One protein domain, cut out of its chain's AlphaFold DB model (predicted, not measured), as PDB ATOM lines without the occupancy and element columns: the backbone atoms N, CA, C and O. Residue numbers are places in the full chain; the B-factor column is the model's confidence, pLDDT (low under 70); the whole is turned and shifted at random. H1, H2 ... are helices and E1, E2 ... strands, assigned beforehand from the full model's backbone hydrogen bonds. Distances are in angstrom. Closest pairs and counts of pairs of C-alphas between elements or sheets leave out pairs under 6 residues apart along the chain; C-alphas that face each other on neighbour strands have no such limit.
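This is residues 4 to 81 of the 520 residues of an uncharacterized protein of Pseudomonas putida S11 (UniProt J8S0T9). The model is a flat, open U: a hairpin of two strands, E1 and E2, is one arm, the long helix H1 is the base, and the other arm is a mass of loops, residues 51 to 81, that follows the short helix H2 at the far end of H1. The hairpin and the loops stand on the same side of H1, with a gap between them. The printed part has 78 residues, with two named strands and then two named helices in the order E1, E2, H1, H2; the sheet is E1 - E2, antiparallel. The class is mixed, helices and strands, with under half of the residues in named elements. The whole is only just compact, close to loose, with a radius of gyration of the C-alphas of 13.8 A, and its C-alphas span 36 by 34 by 18 A.

Begin at Thr 4, where strand E1, residues 4 to 8, starts, and look across to strand E2, residues 18 to 23. They form a hairpin of antiparallel neighbours, with 140 degrees between their directions. C-alphas 5 and 21 face each other at 4.6 A; N 6 and O 20, 2.9 A apart, and N 20 and O 6, 2.8 A apart, are within hydrogen-bond range. A tight link, with 0 residues between, joins E2 to helix H1, residues 24 to 42. The closest C-alphas of E1 and H1 are those of Thr 4 and Met 24, 5.6 A apart. At the other end, H1 touches helix H2, residues 47 to 50, with its residues 37 to 41 alone; the closest C-alphas are those of Ile 41 and Ser 47, 6.4 A apart. H2 is apart from E1 and E2. In H1 every O i to N i+4 pair is within hydrogen-bond range, while H2 is too short for such a pair. Farther along, residues 53 to 54 make a short antiparallel pairing with residues 65 to 66.

Find C-alpha 4 at (-33.401, 0.922, 14.109); from there E1 runs 12.7 A to C-alpha 8. E2 covers 16.3 A from C-alpha 18 to C-alpha 23. H1 begins at C-alpha 24, (-35.795, -2.091, 18.219), and runs 26.8 A to C-alpha 42. H2 ends at C-alpha 50, (-26.747, -25.965, 11.163), 5.8 A from C-alpha 47.

The two C-alphas farthest apart are those of Ile 13 and Asp 43, at 38.7 A. The printed part has no cut, and no link between named elements is long. Mean pLDDT of the printed part is 81.9; look for values under 70 at residues 4 to 5, residue 7 and residues 10 to 22.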
ATOM      1  N   THR A   4     -34.727   1.404  14.515       62.56
ATOM      2  CA  THR A   4     -33.401   0.922  14.109       62.56
ATOM      3  C   THR A   4     -33.431   0.510  12.632       62.56
ATOM      4  O   THR A   4     -34.472   0.597  11.979       62.56
ATOM      5  N   SER A   5     -32.297   0.075  12.080       64.81
ATOM      6  CA  SER A   5     -32.183  -0.368  10.687       64.81
ATOM      7  C   SER A   5     -31.741  -1.828  10.570       64.81
ATOM      8  O   SER A   5     -30.952  -2.317  11.379       64.81
ATOM      9  N   LEU A   6     -32.251  -2.523   9.551       70.69
ATOM     10  CA  LEU A   6     -31.905  -3.905   9.216       70.69
ATOM     11  C   LEU A   6     -31.566  -4.030   7.734       70.69
ATOM     12  O   LEU A   6     -32.208  -3.415   6.888       70.69
ATOM     13  N   TRP A   7     -30.595  -4.882   7.416       69.06
ATOM     14  CA  TRP A   7     -30.376  -5.327   6.044       69.06
ATOM     15  C   TRP A   7     -31.391  -6.415   5.705       69.06
ATOM     16  O   TRP A   7     -31.379  -7.493   6.299       69.06
ATOM     17  N   LEU A   8     -32.271  -6.125   4.752       72.69
ATOM     18  CA  LEU A   8     -33.268  -7.044   4.239       72.69
ATOM     19  C   LEU A   8     -32.834  -7.573   2.872       72.69
ATOM     20  O   LEU A   8     -32.665  -6.817   1.913       72.69
ATOM     21  N   ASN A   9     -32.738  -8.895   2.774       72.50
ATOM     22  CA  ASN A   9     -32.657  -9.593   1.497       72.50
ATOM     23  C   ASN A   9     -34.076 -10.012   1.110       72.50
ATOM     24  O   ASN A   9     -34.726 -10.752   1.848       72.50
ATOM     25  N   THR A  10     -34.571  -9.532  -0.028       67.69
ATOM     26  CA  THR A  10     -35.885  -9.909  -0.564       67.69
ATOM     27  C   THR A  10     -35.767 -10.243  -2.042       67.69
ATOM     28  O   THR A  10     -35.002  -9.631  -2.775       67.69
ATOM     29  N   ASP A  11     -36.541 -11.222  -2.484       63.62
ATOM     30  CA  ASP A  11     -36.700 -11.638  -3.873       63.62
ATOM     31  C   ASP A  11     -37.664 -10.749  -4.684       63.62
ATOM     32  O   ASP A  11     -37.772 -10.910  -5.899       63.62
ATOM     33  N   LYS A  12     -38.359  -9.797  -4.041       60.25
ATOM     34  CA  LYS A  12     -39.476  -9.067  -4.665       60.25
ATOM     35  C   LYS A  12     -39.104  -7.816  -5.449       60.25
ATOM     36  O   LYS A  12     -39.823  -7.474  -6.383       60.25
ATOM     37  N   ILE A  13     -38.061  -7.086  -5.050       50.81
ATOM     38  CA  ILE A  13     -37.756  -5.766  -5.638       50.81
ATOM     39  C   ILE A  13     -36.307  -5.646  -6.083       50.81
ATOM     40  O   ILE A  13     -36.043  -5.138  -7.171       50.81
ATOM     41  N   GLN A  14     -35.359  -6.050  -5.238       54.84
ATOM     42  CA  GLN A  14     -33.952  -5.744  -5.449       54.84
ATOM     43  C   GLN A  14     -33.122  -7.017  -5.459       54.84
ATOM     44  O   GLN A  14     -33.220  -7.847  -4.567       54.84
ATOM     45  N   LYS A  15     -32.248  -7.130  -6.463       61.75
ATOM     46  CA  LYS A  15     -31.238  -8.197  -6.553       61.75
ATOM     47  C   LYS A  15     -30.070  -7.985  -5.577       61.75
ATOM     48  O   LYS A  15     -29.069  -8.690  -5.656       61.75
ATOM     49  N   MET A  16     -30.169  -6.966  -4.723       58.44
ATOM     50  CA  MET A  16     -29.163  -6.560  -3.751       58.44
ATOM     51  C   MET A  16     -29.830  -6.337  -2.384       58.44
ATOM     52  O   MET A  16     -30.997  -5.942  -2.344       58.44
ATOM     53  N   PRO A  17     -29.107  -6.582  -1.276       62.09
ATOM     54  CA  PRO A  17     -29.578  -6.281   0.074       62.09
ATOM     55  C   PRO A  17     -29.978  -4.807   0.210       62.09
ATOM     56  O   PRO A  17     -29.234  -3.933  -0.239       62.09
ATOM     57  N   LEU A  18     -31.112  -4.522   0.853       56.56
ATOM     58  CA  LEU A  18     -31.590  -3.153   1.074       56.56
ATOM     59  C   LEU A  18     -31.772  -2.862   2.564       56.56
ATOM     60  O   LEU A  18     -32.140  -3.744   3.336       56.56
ATOM     61  N   ILE A  19     -31.506  -1.626   2.980       62.62
ATOM     62  CA  ILE A  19     -31.667  -1.219   4.376       62.62
ATOM     63  C   ILE A  19     -33.125  -0.819   4.604       62.62
ATOM     64  O   ILE A  19     -33.632   0.086   3.943       62.62
ATOM     65  N   ILE A  20     -33.780  -1.479   5.556       61.16
ATOM     66  CA  ILE A  20     -35.129  -1.151   6.018       61.16
ATOM     67  C   ILE A  20     -35.071  -0.500   7.395       61.16
ATOM     68  O   ILE A  20     -34.183  -0.806   8.194       61.16
ATOM     69  N   LEU A  21     -36.038   0.367   7.688       55.41
ATOM     70  CA  LEU A  21     -36.281   0.855   9.043       55.41
ATOM     71  C   LEU A  21     -37.227  -0.116   9.762       55.41
ATOM     72  O   LEU A  21     -38.161  -0.651   9.173       55.41
ATOM     73  N   THR A  22     -36.974  -0.370  11.038       64.94
ATOM     74  CA  THR A  22     -37.773  -1.270  11.877       64.94
ATOM     75  C   THR A  22     -37.751  -0.781  13.324       64.94
ATOM     76  O   THR A  22     -36.996   0.121  13.663       64.94
ATOM     77  N   THR A  23     -38.552  -1.362  14.212       70.56
ATOM     78  CA  THR A  23     -38.470  -1.081  15.652       70.56
ATOM     79  C   THR A  23     -37.342  -1.883  16.307       70.56
ATOM     80  O   THR A  23     -36.996  -2.977  15.854       70.56
ATOM     81  N   MET A  24     -36.782  -1.369  17.406       72.12
ATOM     82  CA  MET A  24     -35.795  -2.091  18.219       72.12
ATOM     83  C   MET A  24     -36.364  -3.410  18.757       72.12
ATOM     84  O   MET A  24     -35.660  -4.413  18.789       72.12
ATOM     85  N   GLY A  25     -37.662  -3.444  19.078       72.94
ATOM     86  CA  GLY A  25     -38.349  -4.669  19.498       72.94
ATOM     87  C   GLY A  25     -38.257  -5.795  18.464       72.94
ATOM     88  O   GLY A  25     -37.998  -6.937  18.831       72.94
ATOM     89  N   ASN A  26     -38.361  -5.482  17.167       76.06
ATOM     90  CA  ASN A  26     -38.177  -6.484  16.113       76.06
ATOM     91  C   ASN A  26     -36.740  -7.021  16.079       76.06
ATOM     92  O   ASN A  26     -36.545  -8.213  15.865       76.06
ATOM     93  N   LEU A  27     -35.733  -6.167  16.298       81.38
ATOM     94  CA  LEU A  27     -34.337  -6.606  16.351       81.38
ATOM     95  C   LEU A  27     -34.087  -7.511  17.566       81.38
ATOM     96  O   LEU A  27     -33.508  -8.583  17.410       81.38
ATOM     97  N   MET A  28     -34.596  -7.128  18.740       82.31
ATOM     98  CA  MET A  28     -34.515  -7.944  19.957       82.31
ATOM     99  C   MET A  28     -35.155  -9.321  19.760       82.31
ATOM    100  O   MET A  28     -34.566 -10.326  20.145       82.31
ATOM    101  N   LEU A  29     -36.304  -9.383  19.080       84.56
ATOM    102  CA  LEU A  29     -36.982 -10.641  18.768       84.56
ATOM    103  C   LEU A  29     -36.160 -11.536  17.823       84.56
ATOM    104  O   LEU A  29     -36.120 -12.754  17.996       84.56
ATOM    105  N   LEU A  30     -35.461 -10.954  16.843       89.00
ATOM    106  CA  LEU A  30     -34.535 -11.699  15.982       89.00
ATOM    107  C   LEU A  30     -33.317 -12.216  16.766       89.00
ATOM    108  O   LEU A  30     -32.865 -13.338  16.525       89.00
ATOM    109  N   ASP A  31     -32.809 -11.437  17.723       88.69
ATOM    110  CA  ASP A  31     -31.718 -11.856  18.607       88.69
ATOM    111  C   ASP A  31     -32.149 -12.947  19.598       88.69
ATOM    112  O   ASP A  31     -31.369 -13.861  19.880       88.69
ATOM    113  N   ASP A  32     -33.380 -12.890  20.109       90.31
ATOM    114  CA  ASP A  32     -33.980 -13.956  20.920       90.31
ATOM    115  C   ASP A  32     -34.111 -15.245  20.100       90.31
ATOM    116  O   ASP A  32     -33.660 -16.308  20.534       90.31
ATOM    117  N   GLN A  33     -34.624 -15.152  18.870       92.88
ATOM    118  CA  GLN A  33     -34.714 -16.292  17.955       92.88
ATOM    119  C   GLN A  33     -33.331 -16.885  17.647       92.88
ATOM    120  O   GLN A  33     -33.167 -18.107  17.585       92.88
ATOM    121  N   ARG A  34     -32.310 -16.036  17.475       92.69
ATOM    122  CA  ARG A  34     -30.927 -16.479  17.269       92.69
ATOM    123  C   ARG A  34     -30.401 -17.243  18.479       92.69
ATOM    124  O   ARG A  34     -29.803 -18.303  18.295       92.69
ATOM    125  N   ARG A  35     -30.614 -16.714  19.689       94.56
ATOM    126  CA  ARG A  35     -30.220 -17.359  20.951       94.56
ATOM    127  C   ARG A  35     -30.912 -18.704  21.122       94.56
ATOM    128  O   ARG A  35     -30.236 -19.691  21.391       94.56
ATOM    129  N   TRP A  36     -32.217 -18.768  20.868       94.69
ATOM    130  CA  TRP A  36     -32.972 -20.021  20.894       94.69
ATOM    131  C   TRP A  36     -32.419 -21.046  19.899       94.69
ATOM    132  O   TRP A  36     -32.155 -22.188  20.268       94.69
ATOM    133  N   ARG A  37     -32.163 -20.646  18.647       94.19
ATOM    134  CA  ARG A  37     -31.569 -21.544  17.646       94.19
ATOM    135  C   ARG A  37     -30.204 -22.064  18.105       94.19
ATOM    136  O   ARG A  37     -29.907 -23.231  17.880       94.19
ATOM    137  N   GLN A  38     -29.381 -21.207  18.712       94.00
ATOM    138  CA  GLN A  38     -28.058 -21.587  19.206       94.00
ATOM    139  C   GLN A  38     -28.158 -22.594  20.359       94.00
ATOM    140  O   GLN A  38     -27.505 -23.627  20.299       94.00
ATOM    141  N   TYR A  39     -29.059 -22.364  21.316       95.50
ATOM    142  CA  TYR A  39     -29.380 -23.318  22.384       95.50
ATOM    143  C   TYR A  39     -29.802 -24.689  21.828       95.50
ATOM    144  O   TYR A  39     -29.308 -25.731  22.249       95.50
ATOM    145  N   MET A  40     -30.666 -24.707  20.808       95.44
ATOM    146  CA  MET A  40     -31.094 -25.958  20.170       95.44
ATOM    147  C   MET A  40     -29.936 -26.714  19.499       95.44
ATOM    148  O   MET A  40     -29.969 -27.941  19.415       95.44
ATOM    149  N   ILE A  41     -28.918 -26.001  19.013       94.06
ATOM    150  CA  ILE A  41     -27.723 -26.601  18.408       94.06
ATOM    151  C   ILE A  41     -26.780 -27.121  19.493       94.06
ATOM    152  O   ILE A  41     -26.375 -28.277  19.422       94.06
ATOM    153  N   ASP A  42     -26.450 -26.283  20.472       95.00
ATOM    154  CA  ASP A  42     -25.374 -26.555  21.423       95.00
ATOM    155  C   ASP A  42     -25.822 -27.510  22.537       95.00
ATOM    156  O   ASP A  42     -25.104 -28.455  22.862       95.00
ATOM    157  N   ASP A  43     -27.028 -27.311  23.073       94.75
ATOM    158  CA  ASP A  43     -27.505 -28.016  24.268       94.75
ATOM    159  C   ASP A  43     -28.463 -29.171  23.938       94.75
ATOM    160  O   ASP A  43     -28.482 -30.191  24.625       94.75
ATOM    161  N   ILE A  44     -29.254 -29.037  22.865       94.50
ATOM    162  CA  ILE A  44     -30.230 -30.061  22.429       94.50
ATOM    163  C   ILE A  44     -29.698 -30.902  21.251       94.50
ATOM    164  O   ILE A  44     -30.292 -31.913  20.877       94.50
ATOM    165  N   ASN A  45     -28.543 -30.527  20.690       92.88
ATOM    166  CA  ASN A  45     -27.843 -31.245  19.621       92.88
ATOM    167  C   ASN A  45     -28.669 -31.430  18.327       92.88
ATOM    168  O   ASN A  45     -28.612 -32.465  17.650       92.88
ATOM    169  N   VAL A  46     -29.453 -30.416  17.950       94.06
ATOM    170  CA  VAL A  46     -30.278 -30.437  16.735       94.06
ATOM    171  C   VAL A  46     -29.447 -30.091  15.497       94.06
ATOM    172  O   VAL A  46     -29.391 -28.954  15.027       94.06
ATOM    173  N   SER A  47     -28.810 -31.114  14.923       90.19
ATOM    174  CA  SER A  47     -27.884 -30.963  13.787       90.19
ATOM    175  C   SER A  47     -28.495 -30.309  12.539       90.19
ATOM    176  O   SER A  47     -27.799 -29.568  11.839       90.19
ATOM    177  N   GLY A  48     -29.788 -30.516  12.255       91.75
ATOM    178  CA  GLY A  48     -30.466 -29.907  11.107       91.75
ATOM    179  C   GLY A  48     -30.432 -28.381  11.130       91.75
ATOM    180  O   GLY A  48     -30.345 -27.763  10.075       91.75
ATOM    181  N   PHE A  49     -30.374 -27.757  12.310       94.12
ATOM    182  CA  PHE A  49     -30.383 -26.298  12.432       94.12
ATOM    183  C   PHE A  49     -29.089 -25.649  11.929       94.12
ATOM    184  O   PHE A  49     -29.073 -24.452  11.648       94.12
ATOM    185  N   THR A  50     -28.013 -26.422  11.762       92.88
ATOM    186  CA  THR A  50     -26.747 -25.965  11.163       92.88
ATOM    187  C   THR A  50     -26.737 -26.037   9.632       92.88
ATOM    188  O   THR A  50     -25.846 -25.466   8.994       92.88
ATOM    189  N   LYS A  51     -27.716 -26.717   9.021       93.81
ATOM    190  CA  LYS A  51     -27.755 -26.948   7.575       93.81
ATOM    191  C   LYS A  51     -28.224 -25.700   6.840       93.81
ATOM    192  O   LYS A  51     -29.186 -25.045   7.226       93.81
ATOM    193  N   LYS A  52     -27.540 -25.387   5.738       92.81
ATOM    194  CA  LYS A  52     -27.986 -24.351   4.804       92.81
ATOM    195  C   LYS A  52     -28.977 -24.948   3.809       92.81
ATOM    196  O   LYS A  52     -28.677 -25.979   3.201       92.81
ATOM    197  N   VAL A  53     -30.090 -24.262   3.593       91.62
ATOM    198  CA  VAL A  53     -31.163 -24.655   2.667       91.62
ATOM    199  C   VAL A  53     -31.218 -23.681   1.496       91.62
ATOM    200  O   VAL A  53     -30.816 -22.524   1.630       91.62
ATOM    201  N   TYR A  54     -31.662 -24.138   0.325       89.44
ATOM    202  CA  TYR A  54     -31.865 -23.238  -0.811       89.44
ATOM    203  C   TYR A  54     -33.008 -22.272  -0.511       89.44
ATOM    204  O   TYR A  54     -34.045 -22.686   0.007       89.44
ATOM    205  N   TYR A  55     -32.810 -20.993  -0.827       83.44
ATOM    206  CA  TYR A  55     -33.862 -19.990  -0.700       83.44
ATOM    207  C   TYR A  55     -35.084 -20.402  -1.532       83.44
ATOM    208  O   TYR A  55     -34.941 -20.662  -2.726       83.44
ATOM    209  N   ASP A  56     -36.250 -20.490  -0.886       79.06
ATOM    210  CA  ASP A  56     -37.515 -20.969  -1.471       79.06
ATOM    211  C   ASP A  56     -37.415 -22.350  -2.154       79.06
ATOM    212  O   ASP A  56     -38.093 -22.644  -3.131       79.06
ATOM    213  N   HIS A  57     -36.492 -23.196  -1.681       85.69
ATOM    214  CA  HIS A  57     -36.168 -24.487  -2.296       85.69
ATOM    215  C   HIS A  57     -35.787 -24.414  -3.789       85.69
ATOM    216  O   HIS A  57     -35.776 -25.446  -4.457       85.69
ATOM    217  N   GLU A  58     -35.400 -23.238  -4.299       82.94
ATOM    218  CA  GLU A  58     -35.041 -23.015  -5.702       82.94
ATOM    219  C   GLU A  58     -33.511 -22.943  -5.867       82.94
ATOM    220  O   GLU A  58     -32.884 -21.938  -5.505       82.94
ATOM    221  N   PRO A  59     -32.859 -23.979  -6.436       86.25
ATOM    222  CA  PRO A  59     -31.409 -24.001  -6.611       86.25
ATOM    223  C   PRO A  59     -30.865 -22.888  -7.510       86.25
ATOM    224  O   PRO A  59     -29.690 -22.540  -7.391       86.25
ATOM    225  N   LYS A  60     -31.694 -22.337  -8.407       83.38
ATOM    226  CA  LYS A  60     -31.333 -21.233  -9.308       83.38
ATOM    227  C   LYS A  60     -31.547 -19.851  -8.689       83.38
ATOM    228  O   LYS A  60     -31.274 -18.849  -9.352       83.38
ATOM    229  N   SER A  61     -32.039 -19.769  -7.451       80.56
ATOM    230  CA  SER A  61     -32.205 -18.493  -6.762       80.56
ATOM    231  C   SER A  61     -30.861 -17.776  -6.647       80.56
ATOM    232  O   SER A  61     -29.854 -18.365  -6.252       80.56
ATOM    233  N   HIS A  62     -30.846 -16.478  -6.947       76.62
ATOM    234  CA  HIS A  62     -29.649 -15.640  -6.841       76.62
ATOM    235  C   HIS A  62     -29.114 -15.525  -5.404       76.62
ATOM    236  O   HIS A  62     -27.946 -15.194  -5.214       76.62
ATOM    237  N   TRP A  63     -29.938 -15.841  -4.399       79.12
ATOM    238  CA  TRP A  63     -29.536 -15.902  -2.991       79.12
ATOM    239  C   TRP A  63     -28.865 -17.230  -2.602       79.12
ATOM    240  O   TRP A  63     -28.236 -17.316  -1.547       79.12
ATOM    241  N   GLY A  64     -28.967 -18.266  -3.442       86.06
ATOM    242  CA  GLY A  64     -28.348 -19.568  -3.215       86.06
ATOM    243  C   GLY A  64     -28.806 -20.241  -1.917       86.06
ATOM    244  O   GLY A  64     -29.996 -20.294  -1.605       86.06
ATOM    245  N   LYS A  65     -27.848 -20.802  -1.168       90.50
ATOM    246  CA  LYS A  65     -28.113 -21.457   0.119       90.50
ATOM    247  C   LYS A  65     -28.016 -20.463   1.273       90.50
ATOM    248  O   LYS A  65     -26.947 -19.903   1.517       90.50
ATOM    249  N   ILE A  66     -29.090 -20.343   2.040       88.88
ATOM    250  CA  ILE A  66     -29.173 -19.513   3.241       88.88
ATOM    251  C   ILE A  66     -29.196 -20.379   4.500       88.88
ATOM    252  O   ILE A  66     -29.521 -21.562   4.455       88.88
ATOM    253  N   LEU A  67     -28.833 -19.782   5.632       90.25
ATOM    254  CA  LEU A  67     -29.006 -20.389   6.947       90.25
ATOM    255  C   LEU A  67     -30.240 -19.756   7.604       90.25
ATOM    256  O   LEU A  67     -30.160 -18.585   7.986       90.25
ATOM    257  N   PRO A  68     -31.380 -20.461   7.699       89.69
ATOM    258  CA  PRO A  68     -32.603 -19.870   8.225       89.69
ATOM    259  C   PRO A  68     -32.456 -19.527   9.706       89.69
ATOM    260  O   PRO A  68     -32.037 -20.357  10.515       89.69
ATOM    261  N   LEU A  69     -32.841 -18.304  10.068       90.19
ATOM    262  CA  LEU A  69     -32.960 -17.905  11.470       90.19
ATOM    263  C   LEU A  69     -34.181 -18.574  12.126       90.19
ATOM    264  O   LEU A  69     -34.099 -19.099  13.235       90.19
ATOM    265  N   PHE A  70     -35.295 -18.613  11.393       88.75
ATOM    266  CA  PHE A  70     -36.539 -19.283  11.774       88.75
ATOM    267  C   PHE A  70     -36.560 -20.728  11.271       88.75
ATOM    268  O   PHE A  70     -37.392 -21.108  10.452       88.75
ATOM    269  N   VAL A  71     -35.590 -21.520  11.717       89.81
ATOM    270  CA  VAL A  71     -35.518 -22.948  11.397       89.81
ATOM    271  C   VAL A  71     -36.504 -23.748  12.251       89.81
ATOM    272  O   VAL A  71     -36.664 -23.474  13.439       89.81
ATOM    273  N   ALA A  72     -37.160 -24.737  11.642       88.94
ATOM    274  CA  ALA A  72     -38.177 -25.556  12.297       88.94
ATOM    275  C   ALA A  72     -37.862 -27.054  12.235       88.94
ATOM    276  O   ALA A  72     -38.076 -27.770  13.211       88.94
ATOM    277  N   ASN A  73     -37.345 -27.547  11.104       90.31
ATOM    278  CA  ASN A  73     -37.129 -28.977  10.919       90.31
ATOM    279  C   ASN A  73     -35.776 -29.426  11.517       90.31
ATOM    280  O   ASN A  73     -34.721 -29.021  11.014       90.31
ATOM    281  N   PRO A  74     -35.771 -30.305  12.539       90.19
ATOM    282  CA  PRO A  74     -34.552 -30.720  13.233       90.19
ATOM    283  C   PRO A  74     -33.615 -31.591  12.384       90.19
ATOM    284  O   PRO A  74     -32.450 -31.770  12.739       90.19
ATOM    285  N   VAL A  75     -34.101 -32.128  11.261       89.94
ATOM    286  CA  VAL A  75     -33.350 -33.018  10.369       89.94
ATOM    287  C   VAL A  75     -32.874 -32.279   9.124       89.94
ATOM    288  O   VAL A  75     -31.700 -32.389   8.756       89.94
ATOM    289  N   THR A  76     -33.763 -31.541   8.458       89.88
ATOM    290  CA  THR A  76     -33.464 -30.910   7.162       89.88
ATOM    291  C   THR A  76     -32.919 -29.491   7.297       89.88
ATOM    292  O   THR A  76     -32.117 -29.085   6.458       89.88
ATOM    293  N   GLY A  77     -33.268 -28.776   8.371       89.94
ATOM    294  CA  GLY A  77     -32.955 -27.354   8.533       89.94
ATOM    295  C   GLY A  77     -33.946 -26.418   7.842       89.94
ATOM    296  O   GLY A  77     -33.685 -25.219   7.750       89.94
ATOM    297  N   ASP A  78     -35.077 -26.945   7.366       89.69
ATOM    298  CA  ASP A  78     -36.103 -26.145   6.702       89.69
ATOM    299  C   ASP A  78     -36.873 -25.251   7.693       89.69
ATOM    300  O   ASP A  78     -37.073 -25.636   8.859       89.69
ATOM    301  N   PRO A  79     -37.310 -24.055   7.257       88.25
ATOM    302  CA  PRO A  79     -38.200 -23.196   8.032       88.25
ATOM    303  C   PRO A  79     -39.631 -23.757   8.094       88.25
ATOM    304  O   PRO A  79     -39.962 -24.752   7.447       88.25
ATOM    305  N   PHE A  80     -40.496 -23.115   8.883       83.81
ATOM    306  CA  PHE A  80     -41.930 -23.416   8.863       83.81
ATOM    307  C   PHE A  80     -42.527 -23.155   7.477       83.81
ATOM    308  O   PHE A  80     -42.124 -22.232   6.770       83.81
ATOM    309  N   THR A  81     -43.525 -23.954   7.112       79.38
ATOM    310  CA  THR A  81     -44.281 -23.759   5.867       79.38
ATOM    311  C   THR A  81     -45.268 -22.592   5.992       79.38
ATOM    312  O   THR A  81     -45.781 -22.317   7.079       79.38
TER     313      THR A  81